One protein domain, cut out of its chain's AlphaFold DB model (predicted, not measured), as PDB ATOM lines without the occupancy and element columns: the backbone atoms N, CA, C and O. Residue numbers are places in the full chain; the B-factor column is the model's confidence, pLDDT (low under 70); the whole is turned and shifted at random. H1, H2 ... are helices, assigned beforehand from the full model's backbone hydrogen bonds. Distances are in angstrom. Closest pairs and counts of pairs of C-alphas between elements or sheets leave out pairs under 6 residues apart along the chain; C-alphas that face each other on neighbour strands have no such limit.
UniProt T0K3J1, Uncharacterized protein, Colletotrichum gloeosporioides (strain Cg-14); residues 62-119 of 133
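This is residues 62 to 119 of the 133 residues of an uncharacterized protein of Colletotrichum gloeosporioides (strain Cg-14) (UniProt T0K3J1). Two long helices, H1 then H2, meet near their ends as an open V, with the corner at residues 92 and 93 and the space between the arms empty. Both arms lie in one flat layer, and residues 62 to 87 and 101 to 119 stand free. The printed part has 58 residues, with two named helices and no named strand, and its class is all helix. It is extended, with a radius of gyration of the C-alphas of 17.1 A and spans of 50 by 37 by 5 A.

H1, residues 64 to 91, begins with C-alpha 64 at (9.541, -10.977, 15.248) and measures 40.5 A. H2, residues 94 to 119, measures 37.3 A and ends with C-alpha 119 at (20.840, -40.267, 25.387).

A tight link of two residues joins H1 to H2. The helices are close but not clearly touching; their closest C-alphas, of Met 89 and Lys 97, are 7.4 A apart. They run opposite ways at a steep tilt of 39 degrees. In H1 and H2 every O i to N i+4 pair is within hydrogen-bond range.

The two C-alphas farthest apart, of Ala 62 and Glu 95, are 51.7 A apart. The printed part has no cut. Its mean pLDDT is 83.8; residues 62 to 66 and residue 119 are under 70.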
ATOM      1  N   ALA A  62      11.865  -9.362  10.321       61.81
ATOM      2  CA  ALA A  62      10.588  -9.645   9.662       61.81
ATOM      3  C   ALA A  62       9.819 -10.853  10.240       61.81
ATOM      4  O   ALA A  62       8.646 -11.041   9.920       61.81
ATOM      5  N   TRP A  63      10.446 -11.645  11.114       58.47
ATOM      6  CA  TRP A  63       9.834 -12.776  11.813       58.47
ATOM      7  C   TRP A  63       9.471 -12.485  13.280       58.47
ATOM      8  O   TRP A  63       8.754 -13.288  13.874       58.47
ATOM      9  N   SER A  64       9.845 -11.327  13.845       62.53
ATOM     10  CA  SER A  64       9.541 -10.977  15.248       62.53
ATOM     11  C   SER A  64       8.035 -10.894  15.518       62.53
ATOM     12  O   SER A  64       7.533 -11.409  16.508       62.53
ATOM     13  N   LYS A  65       7.256 -10.356  14.572       62.25
ATOM     14  CA  LYS A  65       5.787 -10.300  14.698       62.25
ATOM     15  C   LYS A  65       5.138 -11.684  14.705       62.25
ATOM     16  O   LYS A  65       4.042 -11.840  15.248       62.25
ATOM     17  N   GLN A  66       5.761 -12.671  14.059       69.25
ATOM     18  CA  GLN A  66       5.254 -14.037  14.053       69.25
ATOM     19  C   GLN A  66       5.607 -14.749  15.355       69.25
ATOM     20  O   GLN A  66       4.713 -15.360  15.936       69.25
ATOM     21  N   THR A  67       6.841 -14.604  15.846       70.25
ATOM     22  CA  THR A  67       7.245 -15.161  17.146       70.25
ATOM     23  C   THR A  67       6.416 -14.562  18.278       70.25
ATOM     24  O   THR A  67       5.804 -15.313  19.026       70.25
ATOM     25  N   ASP A  68       6.232 -13.238  18.307       72.50
ATOM     26  CA  ASP A  68       5.401 -12.570  19.320       72.50
ATOM     27  C   ASP A  68       3.946 -13.078  19.286       72.50
ATOM     28  O   ASP A  68       3.288 -13.258  20.313       72.50
ATOM     29  N   ARG A  69       3.407 -13.350  18.090       79.31
ATOM     30  CA  ARG A  69       2.055 -13.904  17.927       79.31
ATOM     31  C   ARG A  69       1.974 -15.372  18.351       79.31
ATOM     32  O   ARG A  69       0.929 -15.790  18.864       79.31
ATOM     33  N   GLU A  70       3.013 -16.158  18.096       79.94
ATOM     34  CA  GLU A  70       3.100 -17.545  18.547       79.94
ATOM     35  C   GLU A  70       3.211 -17.620  20.066       79.94
ATOM     36  O   GLU A  70       2.413 -18.340  20.671       79.94
ATOM     37  N   ASP A  71       4.049 -16.791  20.681       81.62
ATOM     38  CA  ASP A  71       4.188 -16.682  22.134       81.62
ATOM     39  C   ASP A  71       2.846 -16.333  22.783       81.62
ATOM     40  O   ASP A  71       2.347 -17.074  23.634       81.62
ATOM     41  N   LEU A  72       2.149 -15.309  22.277       86.00
ATOM     42  CA  LEU A  72       0.798 -14.966  22.742       86.00
ATOM     43  C   LEU A  72      -0.207 -16.116  22.564       86.00
ATOM     44  O   LEU A  72      -1.149 -16.272  23.353       86.00
ATOM     45  N   ARG A  73      -0.066 -16.932  21.513       89.50
ATOM     46  CA  ARG A  73      -0.935 -18.096  21.284       89.50
ATOM     47  C   ARG A  73      -0.621 -19.214  22.275       89.50
ATOM     48  O   ARG A  73      -1.567 -19.835  22.772       89.50
ATOM     49  N   VAL A  74       0.654 -19.462  22.559       90.56
ATOM     50  CA  VAL A  74       1.110 -20.425  23.565       90.56
ATOM     51  C   VAL A  74       0.629 -19.990  24.947       90.56
ATOM     52  O   VAL A  74      -0.037 -20.775  25.616       90.56
ATOM     53  N   GLU A  75       0.797 -18.724  25.324       91.75
ATOM     54  CA  GLU A  75       0.306 -18.179  26.595       91.75
ATOM     55  C   GLU A  75      -1.208 -18.361  26.768       91.75
ATOM     56  O   GLU A  75      -1.683 -18.814  27.816       91.75
ATOM     57  N   ARG A  76      -1.997 -18.058  25.726       92.94
ATOM     58  CA  ARG A  76      -3.456 -18.267  25.755       92.94
ATOM     59  C   ARG A  76      -3.815 -19.744  25.898       92.94
ATOM     60  O   ARG A  76      -4.771 -20.061  26.610       92.94
ATOM     61  N   ARG A  77      -3.091 -20.641  25.220       93.50
ATOM     62  CA  ARG A  77      -3.287 -22.095  25.333       93.50
ATOM     63  C   ARG A  77      -2.947 -22.581  26.736       93.50
ATOM     64  O   ARG A  77      -3.782 -23.248  27.334       93.50
ATOM     65  N   GLU A  78      -1.812 -22.170  27.288       92.44
ATOM     66  CA  GLU A  78      -1.378 -22.511  28.645       92.44
ATOM     67  C   GLU A  78      -2.362 -22.006  29.704       92.44
ATOM     68  O   GLU A  78      -2.730 -22.747  30.613       92.44
ATOM     69  N   LYS A  79      -2.883 -20.778  29.568       92.88
ATOM     70  CA  LYS A  79      -3.912 -20.253  30.482       92.88
ATOM     71  C   LYS A  79      -5.207 -21.070  30.418       92.88
ATOM     72  O   LYS A  79      -5.797 -21.364  31.455       92.88
ATOM     73  N   ARG A  80      -5.655 -21.450  29.213       93.19
ATOM     74  CA  ARG A  80      -6.839 -22.313  29.036       93.19
ATOM     75  C   ARG A  80      -6.606 -23.717  29.586       93.19
ATOM     76  O   ARG A  80      -7.502 -24.253  30.230       93.19
ATOM     77  N   ARG A  81      -5.419 -24.286  29.358       92.00
ATOM     78  CA  ARG A  81      -5.027 -25.609  29.856       92.00
ATOM     79  C   ARG A  81      -5.041 -25.626  31.379       92.00
ATOM     80  O   ARG A  81      -5.761 -26.433  31.945       92.00
ATOM     81  N   ARG A  82      -4.390 -24.648  32.018       90.88
ATOM     82  CA  ARG A  82      -4.400 -24.473  33.478       90.88
ATOM     83  C   ARG A  82      -5.810 -24.329  34.046       90.88
ATOM     84  O   ARG A  82      -6.124 -24.960  35.046       90.88
ATOM     85  N   LYS A  83      -6.678 -23.541  33.398       91.94
ATOM     86  CA  LYS A  83      -8.079 -23.407  33.829       91.94
ATOM     87  C   LYS A  83      -8.822 -24.747  33.747       91.94
ATOM     88  O   LYS A  83      -9.461 -25.140  34.714       91.94
ATOM     89  N   LYS A  84      -8.694 -25.465  32.627       91.38
ATOM     90  CA  LYS A  84      -9.346 -26.765  32.421       91.38
ATOM     91  C   LYS A  84      -8.799 -27.851  33.357       91.38
ATOM     92  O   LYS A  84      -9.557 -28.691  33.826       91.38
ATOM     93  N   GLU A  85      -7.498 -27.839  33.631       87.62
ATOM     94  CA  GLU A  85      -6.860 -28.724  34.611       87.62
ATOM     95  C   GLU A  85      -7.373 -28.433  36.024       87.62
ATOM     96  O   GLU A  85      -7.752 -29.366  36.724       87.62
ATOM     97  N   ALA A  86      -7.475 -27.161  36.420       87.38
ATOM     98  CA  ALA A  86      -8.033 -26.779  37.716       87.38
ATOM     99  C   ALA A  86      -9.505 -27.207  37.861       87.38
ATOM    100  O   ALA A  86      -9.874 -27.782  38.882       87.38
ATOM    101  N   GLU A  87     -10.324 -26.998  36.827       88.88
ATOM    102  CA  GLU A  87     -11.713 -27.476  36.790       88.88
ATOM    103  C   GLU A  87     -11.772 -29.004  36.940       88.88
ATOM    104  O   GLU A  87     -12.459 -29.504  37.830       88.88
ATOM    105  N   ARG A  88     -10.976 -29.750  36.162       84.94
ATOM    106  CA  ARG A  88     -10.898 -31.219  36.246       84.94
ATOM    107  C   ARG A  88     -10.484 -31.705  37.638       84.94
ATOM    108  O   ARG A  88     -11.090 -32.635  38.161       84.94
ATOM    109  N   MET A  89      -9.481 -31.073  38.246       82.06
ATOM    110  CA  MET A  89      -9.025 -31.420  39.597       82.06
ATOM    111  C   MET A  89     -10.067 -31.074  40.664       82.06
ATOM    112  O   MET A  89     -10.151 -31.770  41.674       82.06
ATOM    113  N   SER A  90     -10.869 -30.026  40.455       83.44
ATOM    114  CA  SER A  90     -11.958 -29.681  41.373       83.44
ATOM    115  C   SER A  90     -13.121 -30.676  41.310       83.44
ATOM    116  O   SER A  90     -13.731 -30.945  42.338       83.44
ATOM    117  N   THR A  91     -13.390 -31.262  40.138       85.31
ATOM    118  CA  THR A  91     -14.466 -32.250  39.947       85.31
ATOM    119  C   THR A  91     -14.077 -33.681  40.323       85.31
ATOM    120  O   THR A  91     -14.964 -34.509  40.486       85.31
ATOM    121  N   MET A  92     -12.780 -33.990  40.431       80.62
ATOM    122  CA  MET A  92     -12.303 -35.337  40.773       80.62
ATOM    123  C   MET A  92     -12.481 -35.658  42.259       80.62
ATOM    124  O   MET A  92     -12.201 -34.819  43.128       80.62
ATOM    125  N   THR A  93     -12.861 -36.902  42.543       85.00
ATOM    126  CA  THR A  93     -12.884 -37.457  43.905       85.00
ATOM    127  C   THR A  93     -11.461 -37.742  44.408       85.00
ATOM    128  O   THR A  93     -10.493 -37.726  43.645       85.00
ATOM    129  N   GLU A  94     -11.293 -37.961  45.712       77.62
ATOM    130  CA  GLU A  94      -9.969 -38.176  46.322       77.62
ATOM    131  C   GLU A  94      -9.267 -39.434  45.785       77.62
ATOM    132  O   GLU A  94      -8.068 -39.399  45.510       77.62
ATOM    133  N   GLU A  95     -10.017 -40.502  45.515       78.38
ATOM    134  CA  GLU A  95      -9.488 -41.731  44.909       78.38
ATOM    135  C   GLU A  95      -9.001 -41.516  43.470       78.38
ATOM    136  O   GLU A  95      -7.963 -42.041  43.060       78.38
ATOM    137  N   GLU A  96      -9.728 -40.717  42.687       81.00
ATOM    138  CA  GLU A  96      -9.341 -40.376  41.318       81.00
ATOM    139  C   GLU A  96      -8.094 -39.491  41.287       81.00
ATOM    140  O   GLU A  96      -7.264 -39.630  40.386       81.00
ATOM    141  N   LYS A  97      -7.924 -38.616  42.284       81.88
ATOM    142  CA  LYS A  97      -6.712 -37.799  42.438       81.88
ATOM    143  C   LYS A  97      -5.489 -38.658  42.741       81.88
ATOM    144  O   LYS A  97      -4.447 -38.424  42.135       81.88
ATOM    145  N   ILE A  98      -5.621 -39.659  43.612       84.62
ATOM    146  CA  ILE A  98      -4.530 -40.594  43.933       84.62
ATOM    147  C   ILE A  98      -4.114 -41.371  42.679       84.62
ATOM    148  O   ILE A  98      -2.950 -41.325  42.290       84.62
ATOM    149  N   LYS A  99      -5.074 -41.960  41.954       86.06
ATOM    150  CA  LYS A  99      -4.792 -42.665  40.688       86.06
ATOM    151  C   LYS A  99      -4.178 -41.745  39.629       86.06
ATOM    152  O   LYS A  99      -3.316 -42.165  38.860       86.06
ATOM    153  N   ALA A 100      -4.603 -40.482  39.570       83.56
ATOM    154  CA  ALA A 100      -4.010 -39.500  38.668       83.56
ATOM    155  C   ALA A 100      -2.560 -39.155  39.052       83.56
ATOM    156  O   ALA A 100      -1.736 -38.945  38.162       83.56
ATOM    157  N   MET A 101      -2.233 -39.098  40.346       86.69
ATOM    158  CA  MET A 101      -0.858 -38.910  40.818       86.69
ATOM    159  C   MET A 101       0.022 -40.110  40.469       86.69
ATOM    160  O   MET A 101       1.054 -39.915  39.831       86.69
ATOM    161  N   GLU A 102      -0.428 -41.329  40.771       89.25
ATOM    162  CA  GLU A 102       0.272 -42.575  40.420       89.25
ATOM    163  C   GLU A 102       0.527 -42.671  38.907       89.25
ATOM    164  O   GLU A 102       1.633 -42.978  38.459       89.25
ATOM    165  N   LEU A 103      -0.475 -42.324  38.090       90.56
ATOM    166  CA  LEU A 103      -0.330 -42.288  36.635       90.56
ATOM    167  C   LEU A 103       0.711 -41.250  36.190       90.56
ATOM    168  O   LEU A 103       1.509 -41.519  35.291       90.56
ATOM    169  N   ASN A 104       0.714 -40.059  36.793       89.00
ATOM    170  CA  ASN A 104       1.691 -39.020  36.471       89.00
ATOM    171  C   ASN A 104       3.119 -39.429  36.865       89.00
ATOM    172  O   ASN A 104       4.055 -39.119  36.124       89.00
ATOM    173  N   GLU A 105       3.290 -40.139  37.981       92.06
ATOM    174  CA  GLU A 105       4.577 -40.701  38.404       92.06
ATOM    175  C   GLU A 105       5.081 -41.748  37.407       92.06
ATOM    176  O   GLU A 105       6.215 -41.638  36.929       92.06
ATOM    177  N   LEU A 106       4.216 -42.677  36.989       92.62
ATOM    178  CA  LEU A 106       4.552 -43.677  35.974       92.62
ATOM    179  C   LEU A 106       4.930 -43.022  34.635       92.62
ATOM    180  O   LEU A 106       5.925 -43.390  34.007       92.62
ATOM    181  N   ILE A 107       4.183 -42.002  34.199       92.00
ATOM    182  CA  ILE A 107       4.508 -41.237  32.984       92.00
ATOM    183  C   ILE A 107       5.873 -40.553  33.121       92.00
ATOM    184  O   ILE A 107       6.643 -40.513  32.156       92.00
ATOM    185  N   ALA A 108       6.189 -39.995  34.290       91.31
ATOM    186  CA  ALA A 108       7.479 -39.361  34.533       91.31
ATOM    187  C   ALA A 108       8.628 -40.379  34.481       91.31
ATOM    188  O   ALA A 108       9.670 -40.083  33.890       91.31
ATOM    189  N   GLU A 109       8.436 -41.575  35.033       91.06
ATOM    190  CA  GLU A 109       9.409 -42.667  34.959       91.06
ATOM    191  C   GLU A 109       9.641 -43.127  33.513       91.06
ATOM    192  O   GLU A 109      10.788 -43.195  33.066       91.06
ATOM    193  N   VAL A 110       8.573 -43.331  32.734       91.69
ATOM    194  CA  VAL A 110       8.673 -43.683  31.307       91.69
ATOM    195  C   VAL A 110       9.390 -42.586  30.521       91.69
ATOM    196  O   VAL A 110      10.268 -42.884  29.712       91.69
ATOM    197  N   ARG A 111       9.089 -41.306  30.776       89.94
ATOM    198  CA  ARG A 111       9.800 -40.188  30.131       89.94
ATOM    199  C   ARG A 111      11.284 -40.182  30.476       89.94
ATOM    200  O   ARG A 111      12.094 -39.999  29.570       89.94
ATOM    201  N   LYS A 112      11.649 -40.416  31.741       88.12
ATOM    202  CA  LYS A 112      13.056 -40.536  32.161       88.12
ATOM    203  C   LYS A 112      13.739 -41.716  31.475       88.12
ATOM    204  O   LYS A 112      14.840 -41.555  30.960       88.12
ATOM    205  N   ARG A 113      13.077 -42.875  31.405       86.69
ATOM    206  CA  ARG A 113      13.594 -44.062  30.711       86.69
ATOM    207  C   ARG A 113      13.788 -43.803  29.219       86.69
ATOM    208  O   ARG A 113      14.832 -44.155  28.685       86.69
ATOM    209  N   ASN A 114      12.836 -43.145  28.561       84.44
ATOM    210  CA  ASN A 114      12.937 -42.788  27.145       84.44
ATOM    211  C   ASN A 114      14.051 -41.768  26.895       84.44
ATOM    212  O   ASN A 114      14.800 -41.915  25.937       84.44
ATOM    213  N   GLN A 115      14.209 -40.772  27.771       83.88
ATOM    214  CA  GLN A 115      15.325 -39.826  27.694       83.88
ATOM    215  C   GLN A 115      16.675 -40.519  27.910       83.88
ATOM    216  O   GLN A 115      17.619 -40.233  27.182       83.88
ATOM    217  N   ALA A 116      16.765 -41.461  28.854       80.69
ATOM    218  CA  ALA A 116      17.975 -42.244  29.093       80.69
ATOM    219  C   ALA A 116      18.310 -43.170  27.911       80.69
ATOM    220  O   ALA A 116      19.467 -43.241  27.508       80.69
ATOM    221  N   LYS A 117      17.304 -43.818  27.306       75.81
ATOM    222  CA  LYS A 117      17.457 -44.606  26.072       75.81
ATOM    223  C   LYS A 117      17.900 -43.739  24.886       75.81
ATOM    224  O   LYS A 117      18.823 -44.109  24.172       75.81
ATOM    225  N   ALA A 118      17.300 -42.559  24.719       70.12
ATOM    226  CA  ALA A 118      17.659 -41.618  23.658       70.12
ATOM    227  C   ALA A 118      19.072 -41.030  23.838       70.12
ATOM    228  O   ALA A 118      19.792 -40.855  22.859       70.12
ATOM    229  N   ALA A 119      19.495 -40.755  25.076       66.31
ATOM    230  CA  ALA A 119      20.840 -40.267  25.387       66.31
ATOM    231  C   ALA A 119      21.911 -41.377  25.356       66.31
ATOM    232  O   ALA A 119      23.082 -41.089  25.124       66.31
TER     233      ALA A 119